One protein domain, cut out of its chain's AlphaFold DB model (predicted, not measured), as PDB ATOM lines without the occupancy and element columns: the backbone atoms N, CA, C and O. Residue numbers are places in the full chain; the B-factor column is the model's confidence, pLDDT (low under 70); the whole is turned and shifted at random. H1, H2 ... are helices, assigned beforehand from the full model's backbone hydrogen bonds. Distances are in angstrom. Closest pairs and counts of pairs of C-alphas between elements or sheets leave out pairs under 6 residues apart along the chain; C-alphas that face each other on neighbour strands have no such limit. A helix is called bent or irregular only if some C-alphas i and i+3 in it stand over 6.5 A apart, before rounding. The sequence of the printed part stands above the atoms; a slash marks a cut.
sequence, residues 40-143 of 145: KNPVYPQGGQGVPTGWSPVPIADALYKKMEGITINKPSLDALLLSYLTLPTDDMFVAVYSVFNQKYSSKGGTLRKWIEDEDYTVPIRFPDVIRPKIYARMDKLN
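Overview. This is residues 40 to 143 of the 145 residues of an uncharacterized protein of Bacteroidetes bacterium ADurb.Bin234 (UniProt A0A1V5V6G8). Four helices, H1, H2, H4 and H5, form a loosely closed bundle, and the longest helix, the kinked H3, crosses them obliquely toward one end. The long axis runs from the unnamed stretch 40 to 57, round Gly 48, at one end to the link 122 to 131, round Pro 124, at the other. The printed part has 104 residues with five named helices, H1 to H5 in order, and no named strand; the class is all helix, with 62 residues in named elements. It is compact, with a radius of gyration of the C-alphas of 13.6 A, and elongated, spanning 43 by 27 by 24 A.

Along the chain. Find C-alpha 91 at (37.428, 9.101, -12.675); from there H3, residues 91 to 109, runs 24.1 A to C-alpha 109. It has a kink of 52 degrees near residue 103 and is irregular, with C-alphas 104 and 107 7.7 A apart. H1, residues 58 to 69, begins at C-alpha 58 (25.694, 19.905, -11.545) and is 16.1 A long. H2 is residues 76 to 86, 15.5 A long. H4, residues 112 to 121, is 16.2 A long and only just irregular, with C-alphas 118 and 121 6.52 A apart. H5, residues 132 to 141, runs 14.1 A to C-alpha 141 at (43.429, 8.990, -20.172).

Arrangement. Start from H3: its residues 97 to 105 alone touch H1, at a steep tilt of 44 degrees, with the C-alphas of Ala 61 and Phe 101 closest at 4.9 A. H3 touches H4 at a steep tilt of 67 degrees, Asn 102 and Leu 112 having the closest C-alphas, 6.2 A. With residues 94 to 97 alone H3 only just touches H2, by 3 pairs of C-alphas within 8 A, the closest those of Tyr 85 and Phe 94, 6.8 A. H3 and H5 are near each other, with 9 pairs of C-alphas within 10 A. Now look at the bundle, H1, H2, H4 and H5, which is up and down, each helix running against the one before it in the chain. H1 and H2 form a helical hairpin at a steep tilt of 40 degrees, closest at the C-alphas of Lys 67 and Leu 78, 6.3 A. H2 touches H5 at a shallow tilt of 21 degrees, closest at the C-alphas of Leu 86 and Ile 135, 5.8 A. H1, with residue 68 alone, only just touches H4, by 3 pairs of C-alphas within 8 A, the closest those of Met 68 and Trp 115, 6.8 A. H4 and H5 are close but not clearly touching, the closest C-alphas, those of Ile 116 and Arg 132, being 7.4 A apart. H1 and H5 are apart, as are H2 and H4. Of 6 touching pairs of helices 2 are at a shallow tilt, and the packing is only just mostly crossed. Every O i to N i+4 pair is within hydrogen-bond range in H1 and H5, against 5 of 7 in H2, 12 of 15 in H3 and 4 of 6 in H4.

Size, cuts and confidence. The two C-alphas farthest apart are those of Gly 48 and Pro 124, 43.6 A. The printed part has no cut and no long link. Its mean pLDDT is 77.7; look for values under 70 in residues 40 to 50, 70 to 76 and 120 to 129 of the model.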
ATOM      1  N   LYS A  40      30.513  13.261 -28.438       46.09
ATOM      2  CA  LYS A  40      29.950  11.987 -27.973       46.09
ATOM      3  C   LYS A  40      29.537  12.263 -26.533       46.09
ATOM      4  O   LYS A  40      30.422  12.441 -25.703       46.09
ATOM      5  N   ASN A  41      28.233  12.391 -26.273       47.03
ATOM      6  CA  ASN A  41      27.708  12.540 -24.922       47.03
ATOM      7  C   ASN A  41      28.363  11.436 -24.094       47.03
ATOM      8  O   ASN A  41      28.094  10.262 -24.367       47.03
ATOM      9  N   PRO A  42      29.280  11.761 -23.171       49.66
ATOM     10  CA  PRO A  42      29.867  10.729 -22.353       49.66
ATOM     11  C   PRO A  42      28.709  10.210 -21.521       49.66
ATOM     12  O   PRO A  42      28.027  10.986 -20.843       49.66
ATOM     13  N   VAL A  43      28.424   8.920 -21.683       52.38
ATOM     14  CA  VAL A  43      27.361   8.238 -20.952       52.38
ATOM     15  C   VAL A  43      27.579   8.570 -19.487       52.38
ATOM     16  O   VAL A  43      28.650   8.293 -18.950       52.38
ATOM     17  N   TYR A  44      26.605   9.248 -18.878       54.94
ATOM     18  CA  TYR A  44      26.657   9.544 -17.456       54.94
ATOM     19  C   TYR A  44      26.865   8.209 -16.739       54.94
ATOM     20  O   TYR A  44      26.045   7.309 -16.966       54.94
ATOM     21  N   PRO A  45      27.942   8.029 -15.953       54.81
ATOM     22  CA  PRO A  45      28.121   6.787 -15.224       54.81
ATOM     23  C   PRO A  45      26.884   6.602 -14.342       54.81
ATOM     24  O   PRO A  45      26.603   7.414 -13.458       54.81
ATOM     25  N   GLN A  46      26.071   5.592 -14.662       48.75
ATOM     26  CA  GLN A  46      24.916   5.240 -13.846       48.75
ATOM     27  C   GLN A  46      25.466   4.850 -12.476       48.75
ATOM     28  O   GLN A  46      26.391   4.043 -12.416       48.75
ATOM     29  N   GLY A  47      24.965   5.498 -11.417       46.25
ATOM     30  CA  GLY A  47      25.526   5.448 -10.062       46.25
ATOM     31  C   GLY A  47      26.112   4.081  -9.698       46.25
ATOM     32  O   GLY A  47      25.414   3.070  -9.722       46.25
ATOM     33  N   GLY A  48      27.408   4.073  -9.393       52.16
ATOM     34  CA  GLY A  48      28.214   2.887  -9.118       52.16
ATOM     35  C   GLY A  48      29.392   3.230  -8.203       52.16
ATOM     36  O   GLY A  48      29.442   4.329  -7.650       52.16
ATOM     37  N   GLN A  49      30.346   2.302  -8.045       57.41
ATOM     38  CA  GLN A  49      31.450   2.369  -7.064       57.41
ATOM     39  C   GLN A  49      32.296   3.659  -7.094       57.41
ATOM     40  O   GLN A  49      32.987   3.938  -6.116       57.41
ATOM     41  N   GLY A  50      32.235   4.463  -8.162       66.75
ATOM     42  CA  GLY A  50      32.954   5.730  -8.264       66.75
ATOM     43  C   GLY A  50      32.160   7.004  -7.950       66.75
ATOM     44  O   GLY A  50      32.789   8.047  -7.811       66.75
ATOM     45  N   VAL A  51      30.827   6.987  -7.815       77.56
ATOM     46  CA  VAL A  51      30.034   8.208  -7.542       77.56
ATOM     47  C   VAL A  51      29.216   8.040  -6.257       77.56
ATOM     48  O   VAL A  51      28.303   7.215  -6.240       77.56
ATOM     49  N   PRO A  52      29.494   8.809  -5.185       74.75
ATOM     50  CA  PRO A  52      28.760   8.687  -3.927       74.75
ATOM     51  C   PRO A  52      27.259   8.960  -4.082       74.75
ATOM     52  O   PRO A  52      26.850   9.886  -4.787       74.75
ATOM     53  N   THR A  53      26.430   8.204  -3.362       72.19
ATOM     54  CA  THR A  53      24.981   8.441  -3.302       72.19
ATOM     55  C   THR A  53      24.686   9.864  -2.824       72.19
ATOM     56  O   THR A  53      25.213  10.306  -1.807       72.19
ATOM     57  N   GLY A  54      23.836  10.589  -3.556       70.31
ATOM     58  CA  GLY A  54      23.462  11.972  -3.237       70.31
ATOM     59  C   GLY A  54      24.475  13.036  -3.674       70.31
ATOM     60  O   GLY A  54      24.176  14.226  -3.577       70.31
ATOM     61  N   TRP A  55      25.642  12.649  -4.199       83.00
ATOM     62  CA  TRP A  55      26.557  13.594  -4.834       83.00
ATOM     63  C   TRP A  55      26.027  14.024  -6.208       83.00
ATOM     64  O   TRP A  55      25.469  13.220  -6.955       83.00
ATOM     65  N   SER A  56      26.223  15.299  -6.555       82.75
ATOM     66  CA  SER A  56      25.786  15.864  -7.831       82.75
ATOM     67  C   SER A  56      26.934  16.584  -8.543       82.75
ATOM     68  O   SER A  56      27.573  17.447  -7.939       82.75
ATOM     69  N   PRO A  57      27.164  16.306  -9.838       85.38
ATOM     70  CA  PRO A  57      28.134  17.035 -10.654       85.38
ATOM     71  C   PRO A  57      27.638  18.417 -11.109       85.38
ATOM     72  O   PRO A  57      28.438  19.239 -11.556       85.38
ATOM     73  N   VAL A  58      26.329  18.687 -11.008       86.38
ATOM     74  CA  VAL A  58      25.694  19.905 -11.545       86.38
ATOM     75  C   VAL A  58      26.281  21.193 -10.954       86.38
ATOM     76  O   VAL A  58      26.623  22.076 -11.739       86.38
ATOM     77  N   PRO A  59      26.475  21.334  -9.625       87.81
ATOM     78  CA  PRO A  59      27.014  22.572  -9.061       87.81
ATOM     79  C   PRO A  59      28.421  22.903  -9.574       87.81
ATOM     80  O   PRO A  59      28.731  24.072  -9.797       87.81
ATOM     81  N   ILE A  60      29.261  21.884  -9.793       89.94
ATOM     82  CA  ILE A  60      30.628  22.060 -10.302       89.94
ATOM     83  C   ILE A  60      30.587  22.470 -11.777       89.94
ATOM     84  O   ILE A  60      31.237  23.441 -12.158       89.94
ATOM     85  N   ALA A  61      29.786  21.777 -12.594       90.19
ATOM     86  CA  ALA A  61      29.620  22.104 -14.008       90.19
ATOM     87  C   ALA A  61      29.106  23.543 -14.210       90.19
ATOM     88  O   ALA A  61      29.638  24.285 -15.035       90.19
ATOM     89  N   ASP A  62      28.121  23.964 -13.415       89.94
ATOM     90  CA  ASP A  62      27.531  25.302 -13.505       89.94
ATOM     91  C   ASP A  62      28.509  26.389 -13.042       89.94
ATOM     92  O   ASP A  62      28.569  27.460 -13.647       89.94
ATOM     93  N   ALA A  63      29.296  26.119 -11.995       89.69
ATOM     94  CA  ALA A  63      30.325  27.035 -11.512       89.69
ATOM     95  C   ALA A  63      31.448  27.226 -12.539       89.69
ATOM     96  O   ALA A  63      31.837  28.365 -12.806       89.69
ATOM     97  N   LEU A  64      31.921  26.129 -13.144       90.44
ATOM     98  CA  LEU A  64      32.897  26.157 -14.232       90.44
ATOM     99  C   LEU A  64      32.375  26.999 -15.400       90.44
ATOM    100  O   LEU A  64      33.052  27.925 -15.838       90.44
ATOM    101  N   TYR A  65      31.142  26.742 -15.845       89.69
ATOM    102  CA  TYR A  65      30.537  27.493 -16.942       89.69
ATOM    103  C   TYR A  65      30.410  28.981 -16.619       89.69
ATOM    104  O   TYR A  65      30.859  29.809 -17.398       89.69
ATOM    105  N   LYS A  66      29.869  29.342 -15.448       88.00
ATOM    106  CA  LYS A  66      29.711  30.751 -15.044       88.00
ATOM    107  C   LYS A  66      31.028  31.520 -15.027       88.00
ATOM    108  O   LYS A  66      31.027  32.723 -15.280       88.00
ATOM    109  N   LYS A  67      32.126  30.861 -14.649       85.12
ATOM    110  CA  LYS A  67      33.444  31.497 -14.601       85.12
ATOM    111  C   LYS A  67      34.057  31.658 -15.982       85.12
ATOM    112  O   LYS A  67      34.589  32.728 -16.233       85.12
ATOM    113  N   MET A  68      33.920  30.658 -16.851       85.69
ATOM    114  CA  MET A  68      34.467  30.707 -18.213       85.69
ATOM    115  C   MET A  68      33.594  31.522 -19.192       85.69
ATOM    116  O   MET A  68      34.080  32.106 -20.149       85.69
ATOM    117  N   GLU A  69      32.283  31.637 -18.948       83.94
ATOM    118  CA  GLU A  69      31.389  32.526 -19.714       83.94
ATOM    119  C   GLU A  69      31.627  34.012 -19.378       83.94
ATOM    120  O   GLU A  69      31.326  34.905 -20.173       83.94
ATOM    121  N   GLY A  70      32.112  34.299 -18.168       68.75
ATOM    122  CA  GLY A  70      32.113  35.635 -17.593       68.75
ATOM    123  C   GLY A  70      33.210  36.556 -18.132       68.75
ATOM    124  O   GLY A  70      34.393  36.275 -18.019       68.75
ATOM    125  N   ILE A  71      32.817  37.775 -18.519       51.41
ATOM    126  CA  ILE A  71      33.668  38.955 -18.809       51.41
ATOM    127  C   ILE A  71      34.524  39.399 -17.585       51.41
ATOM    128  O   ILE A  71      35.243  40.395 -17.626       51.41
ATOM    129  N   THR A  72      34.464  38.687 -16.452       47.84
ATOM    130  CA  THR A  72      35.070  39.109 -15.178       47.84
ATOM    131  C   THR A  72      36.399  38.407 -14.895       47.84
ATOM    132  O   THR A  72      36.471  37.214 -14.629       47.84
ATOM    133  N   ILE A  73      37.452  39.227 -14.868       49.72
ATOM    134  CA  ILE A  73      38.894  38.923 -14.866       49.72
ATOM    135  C   ILE A  73      39.405  38.316 -13.532       49.72
ATOM    136  O   ILE A  73      40.591  38.367 -13.218       49.72
ATOM    137  N   ASN A  74      38.552  37.710 -12.701       56.25
ATOM    138  CA  ASN A  74      38.992  37.124 -11.425       56.25
ATOM    139  C   ASN A  74      39.518  35.686 -11.604       56.25
ATOM    140  O   ASN A  74      38.943  34.724 -11.083       56.25
ATOM    141  N   LYS A  75      40.666  35.565 -12.289       56.34
ATOM    142  CA  LYS A  75      41.434  34.319 -12.506       56.34
ATOM    143  C   LYS A  75      41.697  33.465 -11.254       56.34
ATOM    144  O   LYS A  75      41.532  32.252 -11.366       56.34
ATOM    145  N   PRO A  76      41.975  34.025 -10.052       59.38
ATOM    146  CA  PRO A  76      42.182  33.204  -8.853       59.38
ATOM    147  C   PRO A  76      40.989  32.294  -8.532       59.38
ATOM    148  O   PRO A  76      41.143  31.250  -7.904       59.38
ATOM    149  N   SER A  77      39.785  32.677  -8.980       73.69
ATOM    150  CA  SER A  77      38.572  31.887  -8.769       73.69
ATOM    151  C   SER A  77      38.355  30.774  -9.798       73.69
ATOM    152  O   SER A  77      37.635  29.829  -9.489       73.69
ATOM    153  N   LEU A  78      38.965  30.855 -10.987       82.06
ATOM    154  CA  LEU A  78      38.880  29.796 -11.996       82.06
ATOM    155  C   LEU A  78      39.886  28.682 -11.699       82.06
ATOM    156  O   LEU A  78      39.493  27.520 -11.669       82.06
ATOM    157  N   ASP A  79      41.137  29.022 -11.378       81.69
ATOM    158  CA  ASP A  79      42.171  28.027 -11.053       81.69
ATOM    159  C   ASP A  79      41.767  27.156  -9.857       81.69
ATOM    160  O   ASP A  79      41.960  25.943  -9.875       81.69
ATOM    161  N   ALA A  80      41.124  27.745  -8.842       85.12
ATOM    162  CA  ALA A  80      40.592  27.000  -7.702       85.12
ATOM    163  C   ALA A  80      39.477  26.010  -8.099       85.12
ATOM    164  O   ALA A  80      39.401  24.913  -7.547       85.12
ATOM    165  N   LEU A  81      38.624  26.369  -9.066       88.50
ATOM    166  CA  LEU A  81      37.580  25.477  -9.582       88.50
ATOM    167  C   LEU A  81      38.144  24.397 -10.505       88.50
ATOM    168  O   LEU A  81      37.691  23.256 -10.469       88.50
ATOM    169  N   LEU A  82      39.143  24.730 -11.315       90.62
ATOM    170  CA  LEU A  82      39.851  23.755 -12.137       90.62
ATOM    171  C   LEU A  82      40.617  22.766 -11.258       90.62
ATOM    172  O   LEU A  82      40.594  21.566 -11.526       90.62
ATOM    173  N   LEU A  83      41.228  23.236 -10.169       90.19
ATOM    174  CA  LEU A  83      41.857  22.368  -9.183       90.19
ATOM    175  C   LEU A  83      40.825  21.459  -8.511       90.19
ATOM    176  O   LEU A  83      41.058  20.258  -8.452       90.19
ATOM    177  N   SER A  84      39.683  21.991  -8.059       90.25
ATOM    178  CA  SER A  84      38.649  21.170  -7.415       90.25
ATOM    179  C   SER A  84      38.078  20.108  -8.359       90.25
ATOM    180  O   SER A  84      37.855  18.971  -7.941       90.25
ATOM    181  N   TYR A  85      37.926  20.447  -9.642       93.06
ATOM    182  CA  TYR A  85      37.572  19.504 -10.698       93.06
ATOM    183  C   TYR A  85      38.662  18.441 -10.909       93.06
ATOM    184  O   TYR A  85      38.368  17.245 -10.931       93.06
ATOM    185  N   LEU A  86      39.934  18.846 -10.991       93.06
ATOM    186  CA  LEU A  86      41.073  17.936 -11.140       93.06
ATOM    187  C   LEU A  86      41.210  16.970  -9.958       93.06
ATOM    188  O   LEU A  86      41.563  15.811 -10.167       93.06
ATOM    189  N   THR A  87      40.941  17.427  -8.734       92.00
ATOM    190  CA  THR A  87      41.099  16.642  -7.499       92.00
ATOM    191  C   THR A  87      39.886  15.779  -7.162       92.00
ATOM    192  O   THR A  87      39.841  15.207  -6.074       92.00
ATOM    193  N   LEU A  88      38.895  15.670  -8.057       91.88
ATOM    194  CA  LEU A  88      37.769  14.763  -7.843       91.88
ATOM    195  C   LEU A  88      38.284  13.330  -7.600       91.88
ATOM    196  O   LEU A  88      39.075  12.843  -8.421       91.88
ATOM    197  N   PRO A  89      37.853  12.658  -6.510       88.25
ATOM    198  CA  PRO A  89      38.467  11.412  -6.043       88.25
ATOM    199  C   PRO A  89      38.450  10.269  -7.055       88.25
ATOM    200  O   PRO A  89      39.335   9.420  -7.042       88.25
ATOM    201  N   THR A  90      37.450  10.238  -7.934       88.88
ATOM    202  CA  THR A  90      37.243   9.142  -8.880       88.88
ATOM    203  C   THR A  90      37.167   9.660 -10.307       88.88
ATOM    204  O   THR A  90      36.775  10.804 -10.564       88.88
ATOM    205  N   ASP A  91      37.562   8.807 -11.250       87.62
ATOM    206  CA  ASP A  91      37.428   9.101 -12.675       87.62
ATOM    207  C   ASP A  91      35.941   9.216 -13.070       87.62
ATOM    208  O   ASP A  91      35.600  10.078 -13.873       87.62
ATOM    209  N   ASP A  92      35.038   8.478 -12.415       84.38
ATOM    210  CA  ASP A  92      33.592   8.578 -12.657       84.38
ATOM    211  C   ASP A  92      33.015   9.948 -12.273       84.38
ATOM    212  O   ASP A  92      32.222  10.511 -13.026       84.38
ATOM    213  N   MET A  93      33.427  10.534 -11.142       86.88
ATOM    214  CA  MET A  93      33.009  11.893 -10.763       86.88
ATOM    215  C   MET A  93      33.533  12.929 -11.764       86.88
ATOM    216  O   MET A  93      32.816  13.862 -12.135       86.88
ATOM    217  N   PHE A  94      34.772  12.750 -12.229       91.38
ATOM    218  CA  PHE A  94      35.390  13.618 -13.229       91.38
ATOM    219  C   PHE A  94      34.648  13.558 -14.575       91.38
ATOM    220  O   PHE A  94      34.329  14.601 -15.158       91.38
ATOM    221  N   VAL A  95      34.316  12.348 -15.038       88.19
ATOM    222  CA  VAL A  95      33.500  12.121 -16.240       88.19
ATOM    223  C   VAL A  95      32.099  12.694 -16.047       88.19
ATOM    224  O   VAL A  95      31.606  13.371 -16.940       88.19
ATOM    225  N   ALA A  96      31.472  12.509 -14.886       87.06
ATOM    226  CA  ALA A  96      30.119  12.996 -14.627       87.06
ATOM    227  C   ALA A  96      30.009  14.529 -14.731       87.06
ATOM    228  O   ALA A  96      29.071  15.036 -15.348       87.06
ATOM    229  N   VAL A  97      30.982  15.278 -14.191       90.69
ATOM    230  CA  VAL A  97      31.048  16.744 -14.365       90.69
ATOM    231  C   VAL A  97      31.251  17.116 -15.830       90.69
ATOM    232  O   VAL A  97      30.539  17.982 -16.335       90.69
ATOM    233  N   TYR A  98      32.165  16.436 -16.529       90.88
ATOM    234  CA  TYR A  98      32.410  16.664 -17.954       90.88
ATOM    235  C   TYR A  98      31.147  16.421 -18.802       90.88
ATOM    236  O   TYR A  98      30.770  17.264 -19.619       90.88
ATOM    237  N   SER A  99      30.447  15.307 -18.567       85.94
ATOM    238  CA  SER A  99      29.188  14.955 -19.227       85.94
ATOM    239  C   SER A  99      28.107  15.994 -18.990       85.94
ATOM    240  O   SER A  99      27.506  16.468 -19.951       85.94
ATOM    241  N   VAL A 100      27.864  16.370 -17.729       85.31
ATOM    242  CA  VAL A 100      26.814  17.339 -17.386       85.31
ATOM    243  C   VAL A 100      27.125  18.713 -17.955       85.31
ATOM    244  O   VAL A 100      26.230  19.361 -18.500       85.31
ATOM    245  N   PHE A 101      28.385  19.146 -17.902       91.69
ATOM    246  CA  PHE A 101      28.799  20.387 -18.541       91.69
ATOM    247  C   PHE A 101      28.497  20.351 -20.041       91.69
ATOM    248  O   PHE A 101      27.812  21.233 -20.557       91.69
ATOM    249  N   ASN A 102      28.957  19.316 -20.747       89.56
ATOM    250  CA  ASN A 102      28.769  19.211 -22.193       89.56
ATOM    251  C   ASN A 102      27.291  19.088 -22.572       89.56
ATOM    252  O   ASN A 102      26.860  19.690 -23.554       89.56
ATOM    253  N   GLN A 103      26.496  18.375 -21.782       85.00
ATOM    254  CA  GLN A 103      25.059  18.266 -21.999       85.00
ATOM    255  C   GLN A 103      24.365  19.632 -21.892       85.00
ATOM    256  O   GLN A 103      23.487  19.941 -22.696       85.00
ATOM    257  N   LYS A 104      24.756  20.463 -20.917       85.00
ATOM    258  CA  LYS A 104      24.116  21.763 -20.661       85.00
ATOM    259  C   LYS A 104      24.657  22.897 -21.535       85.00
ATOM    260  O   LYS A 104      23.904  23.813 -21.870       85.00
ATOM    261  N   TYR A 105      25.944  22.868 -21.878       88.94
ATOM    262  CA  TYR A 105      26.667  24.046 -22.371       88.94
ATOM    263  C   TYR A 105      27.428  23.839 -23.685       88.94
ATOM    264  O   TYR A 105      27.942  24.816 -24.234       88.94
ATOM    265  N   SER A 106      27.456  22.627 -24.257       85.69
ATOM    266  CA  SER A 106      28.183  22.389 -25.518       85.69
ATOM    267  C   SER A 106      27.694  23.253 -26.679       85.69
ATOM    268  O   SER A 106      28.498  23.748 -27.467       85.69
ATOM    269  N   SER A 107      26.390  23.529 -26.739       82.88
ATOM    270  CA  SER A 107      25.771  24.401 -27.743       82.88
ATOM    271  C   SER A 107      26.215  25.869 -27.663       82.88
ATOM    272  O   SER A 107      25.989  26.625 -28.610       82.88
ATOM    273  N   LYS A 108      26.854  26.282 -26.560       82.75
ATOM    274  CA  LYS A 108      27.215  27.679 -26.283       82.75
ATOM    275  C   LYS A 108      28.667  28.041 -26.593       82.75
ATOM    276  O   LYS A 108      28.980  29.221 -26.683       82.75
ATOM    277  N   GLY A 109      29.540  27.055 -26.783       77.56
ATOM    278  CA  GLY A 109      30.970  27.304 -27.020       77.56
ATOM    279  C   GLY A 109      31.804  26.061 -27.322       77.56
ATOM    280  O   GLY A 109      32.912  26.178 -27.836       77.56
ATOM    281  N   GLY A 110      31.247  24.867 -27.112       86.50
ATOM    282  CA  GLY A 110      31.930  23.590 -27.293       86.50
ATOM    283  C   GLY A 110      32.057  22.815 -25.986       86.50
ATOM    284  O   GLY A 110      31.378  23.110 -25.003       86.50
ATOM    285  N   THR A 111      32.895  21.785 -25.992       91.00
ATOM    286  CA  THR A 111      33.092  20.905 -24.834       91.00
ATOM    287  C   THR A 111      33.801  21.625 -23.690       91.00
ATOM    288  O   THR A 111      34.466  22.635 -23.907       91.00
ATOM    289  N   LEU A 112      33.704  21.095 -22.466       91.06
ATOM    290  CA  LEU A 112      34.438  21.606 -21.305       91.06
ATOM    291  C   LEU A 112      35.934  21.746 -21.612       91.06
ATOM    292  O   LEU A 112      36.546  22.734 -21.229       91.06
ATOM    293  N   ARG A 113      36.506  20.791 -22.353       91.44
ATOM    294  CA  ARG A 113      37.895  20.856 -22.814       91.44
ATOM    295  C   ARG A 113      38.160  22.132 -23.610       91.44
ATOM    296  O   ARG A 113      39.064  22.877 -23.251       91.44
ATOM    297  N   LYS A 114      37.336  22.400 -24.625       89.00
ATOM    298  CA  LYS A 114      37.451  23.599 -25.458       89.00
ATOM    299  C   LYS A 114      37.303  24.886 -24.649       89.00
ATOM    300  O   LYS A 114      38.085  25.806 -24.831       89.00
ATOM    301  N   TRP A 115      36.351  24.931 -23.720       89.00
ATOM    302  CA  TRP A 115      36.214  26.082 -22.827       89.00
ATOM    303  C   TRP A 115      37.490  26.322 -22.007       89.00
ATOM    304  O   TRP A 115      37.959  27.447 -21.954       89.00
ATOM    305  N   ILE A 116      38.102  25.275 -21.443       88.75
ATOM    306  CA  ILE A 116      39.363  25.393 -20.686       88.75
ATOM    307  C   ILE A 116      40.536  25.828 -21.589       88.75
ATOM    308  O   ILE A 116      41.421  26.558 -21.138       88.75
ATOM    309  N   GLU A 117      40.560  25.371 -22.847       85.69
ATOM    310  CA  GLU A 117      41.543  25.783 -23.865       85.69
ATOM    311  C   GLU A 117      41.407  27.275 -24.224       85.69
ATOM    312  O   GLU A 117      42.408  27.988 -24.279       85.69
ATOM    313  N   ASP A 118      40.179  27.770 -24.396       82.12
ATOM    314  CA  ASP A 118      39.907  29.148 -24.824       82.12
ATOM    315  C   ASP A 118      40.252  30.203 -23.740       82.12
ATOM    316  O   ASP A 118      40.507  31.368 -24.062       82.12
ATOM    317  N   GLU A 119      40.370  29.808 -22.465       77.69
ATOM    318  CA  GLU A 119      40.779  30.683 -21.346       77.69
ATOM    319  C   GLU A 119      42.239  31.189 -21.436       77.69
ATOM    320  O   GLU A 119      42.633  32.112 -20.715       77.69
ATOM    321  N   ASP A 120      43.077  30.615 -22.312       61.84
ATOM    322  CA  ASP A 120      44.517  30.918 -22.395       61.84
ATOM    323  C   ASP A 120      44.853  32.286 -23.030       61.84
ATOM    324  O   ASP A 120      45.970  32.788 -22.901       61.84
ATOM    325  N   TYR A 121      43.889  32.947 -23.679       51.25
ATOM    326  CA  TYR A 121      44.184  34.069 -24.582       51.25
ATOM    327  C   TYR A 121      44.170  35.481 -23.969       51.25
ATOM    328  O   TYR A 121      44.490  36.442 -24.668       51.25
ATOM    329  N   THR A 122      43.823  35.667 -22.690       48.06
ATOM    330  CA  THR A 122      43.436  37.009 -22.202       48.06
ATOM    331  C   THR A 122      44.471  37.803 -21.399       48.06
ATOM    332  O   THR A 122      44.198  38.968 -21.114       48.06
ATOM    333  N   VAL A 123      45.653  37.278 -21.017       47.12
ATOM    334  CA  VAL A 123      46.618  38.089 -20.227       47.12
ATOM    335  C   VAL A 123      48.095  37.728 -20.489       47.12
ATOM    336  O   VAL A 123      48.456  36.565 -20.330       47.12
ATOM    337  N   PRO A 124      48.983  38.700 -20.793       43.88
ATOM    338  CA  PRO A 124      50.396  38.469 -21.140       43.88
ATOM    339  C   PRO A 124      51.331  38.124 -19.960       43.88
ATOM    340  O   PRO A 124      52.546  38.074 -20.141       43.88
ATOM    341  N   ILE A 125      50.811  37.872 -18.752       46.97
ATOM    342  CA  ILE A 125      51.625  37.523 -17.574       46.97
ATOM    343  C   ILE A 125      51.492  36.020 -17.320       46.97
ATOM    344  O   ILE A 125      50.511  35.541 -16.750       46.97
ATOM    345  N   ARG A 126      52.479  35.271 -17.816       48.38
ATOM    346  CA  ARG A 126      52.526  33.806 -17.797       48.38
ATOM    347  C   ARG A 126      52.963  33.308 -16.414       48.38
ATOM    348  O   ARG A 126      54.153  33.173 -16.147       48.38
ATOM    349  N   PHE A 127      52.010  33.021 -15.532       51.47
ATOM    350  CA  PHE A 127      52.264  32.074 -14.443       51.47
ATOM    351  C   PHE A 127      52.323  30.661 -15.045       51.47
ATOM    352  O   PHE A 127      51.581  30.391 -15.992       51.47
ATOM    353  N   PRO A 128      53.203  29.763 -14.569       56.19
ATOM    354  CA  PRO A 128      53.232  28.392 -15.057       56.19
ATOM    355  C   PRO A 128      51.902  27.717 -14.721       56.19
ATOM    356  O   PRO A 128      51.596  27.427 -13.567       56.19
ATOM    357  N   ASP A 129      51.101  27.495 -15.753       69.38
ATOM    358  CA  ASP A 129      49.830  26.802 -15.660       69.38
ATOM    359  C   ASP A 129      50.064  25.308 -15.414       69.38
ATOM    360  O   ASP A 129      50.274  24.508 -16.323       69.38
ATOM    361  N   VAL A 130      50.084  24.946 -14.135       78.62
ATOM    362  CA  VAL A 130      50.323  23.578 -13.659       78.62
ATOM    363  C   VAL A 130      49.045  22.743 -13.549       78.62
ATOM    364  O   VAL A 130      49.135  21.535 -13.308       78.62
ATOM    365  N   ILE A 131      47.865  23.353 -13.702       85.25
ATOM    366  CA  ILE A 131      46.570  22.691 -13.489       85.25
ATOM    367  C   ILE A 131      45.999  22.186 -14.815       85.25
ATOM    368  O   ILE A 131      45.684  20.996 -14.911       85.25
ATOM    369  N   ARG A 132      45.901  23.032 -15.853       87.06
ATOM    370  CA  ARG A 132      45.258  22.633 -17.120       87.06
ATOM    371  C   ARG A 132      45.961  21.460 -17.813       87.06
ATOM    372  O   ARG A 132      45.253  20.522 -18.175       87.06
ATOM    373  N   PRO A 133      47.307  21.380 -17.895       89.31
ATOM    374  CA  PRO A 133      47.971  20.205 -18.466       89.31
ATOM    375  C   PRO A 133      47.618  18.894 -17.750       89.31
ATOM    376  O   PRO A 133      47.488  17.855 -18.392       89.31
ATOM    377  N   LYS A 134      47.413  18.929 -16.425       91.06
ATOM    378  CA  LYS A 134      46.999  17.749 -15.647       91.06
ATOM    379  C   LYS A 134      45.541  17.377 -15.905       91.06
ATOM    380  O   LYS A 134      45.222  16.193 -15.968       91.06
ATOM    381  N   ILE A 135      44.674  18.375 -16.082       91.75
ATOM    382  CA  ILE A 135      43.286  18.161 -16.502       91.75
ATOM    383  C   ILE A 135      43.256  17.509 -17.883       91.75
ATOM    384  O   ILE A 135      42.584  16.496 -18.044       91.75
ATOM    385  N   TYR A 136      44.021  18.025 -18.851       91.62
ATOM    386  CA  TYR A 136      44.099  17.447 -20.193       91.62
ATOM    387  C   TYR A 136      44.646  16.025 -20.168       91.62
ATOM    388  O   TYR A 136      44.021  15.139 -20.737       91.62
ATOM    389  N   ALA A 137      45.720  15.765 -19.419       92.38
ATOM    390  CA  ALA A 137      46.246  14.412 -19.261       92.38
ATOM    391  C   ALA A 137      45.195  13.441 -18.689       92.38
ATOM    392  O   ALA A 137      45.083  12.300 -19.141       92.38
ATOM    393  N   ARG A 138      44.387  13.891 -17.716       92.38
ATOM    394  CA  ARG A 138      43.290  13.089 -17.158       92.38
ATOM    395  C   ARG A 138      42.149  12.895 -18.165       92.38
ATOM    396  O   ARG A 138      41.645  11.783 -18.281       92.38
ATOM    397  N   MET A 139      41.774  13.930 -18.917       92.06
ATOM    398  CA  MET A 139      40.791  13.835 -20.006       92.06
ATOM    399  C   MET A 139      41.247  12.860 -21.094       92.06
ATOM    400  O   MET A 139      40.460  12.018 -21.514       92.06
ATOM    401  N   ASP A 140      42.514  12.918 -21.500       90.44
ATOM    402  CA  ASP A 140      43.095  12.047 -22.522       90.44
ATOM    403  C   ASP A 140      43.116  10.584 -22.060       90.44
ATOM    404  O   ASP A 140      42.679   9.703 -22.802       90.44
ATOM    405  N   LYS A 141      43.518  10.324 -20.802       89.62
ATOM    406  CA  LYS A 141      43.429   8.990 -20.172       89.62
ATOM    407  C   LYS A 141      42.005   8.423 -20.238       89.62
ATOM    408  O   LYS A 141      41.828   7.218 -20.404       89.62
ATOM    409  N   LEU A 142      41.001   9.286 -20.105       85.00
ATOM    410  CA  LEU A 142      39.579   8.935 -20.093       85.00
ATOM    411  C   LEU A 142      38.905   9.078 -21.468       85.00
ATOM    412  O   LEU A 142      37.694   8.891 -21.576       85.00
ATOM    413  N   ASN A 143      39.672   9.382 -22.522       83.81
ATOM    414  CA  ASN A 143      39.193   9.594 -23.891       83.81
ATOM    415  C   ASN A 143      38.075  10.660 -24.003       83.81
ATOM    416  O   ASN A 143      37.129  10.515 -24.782       83.81
TER     417      ASN A 143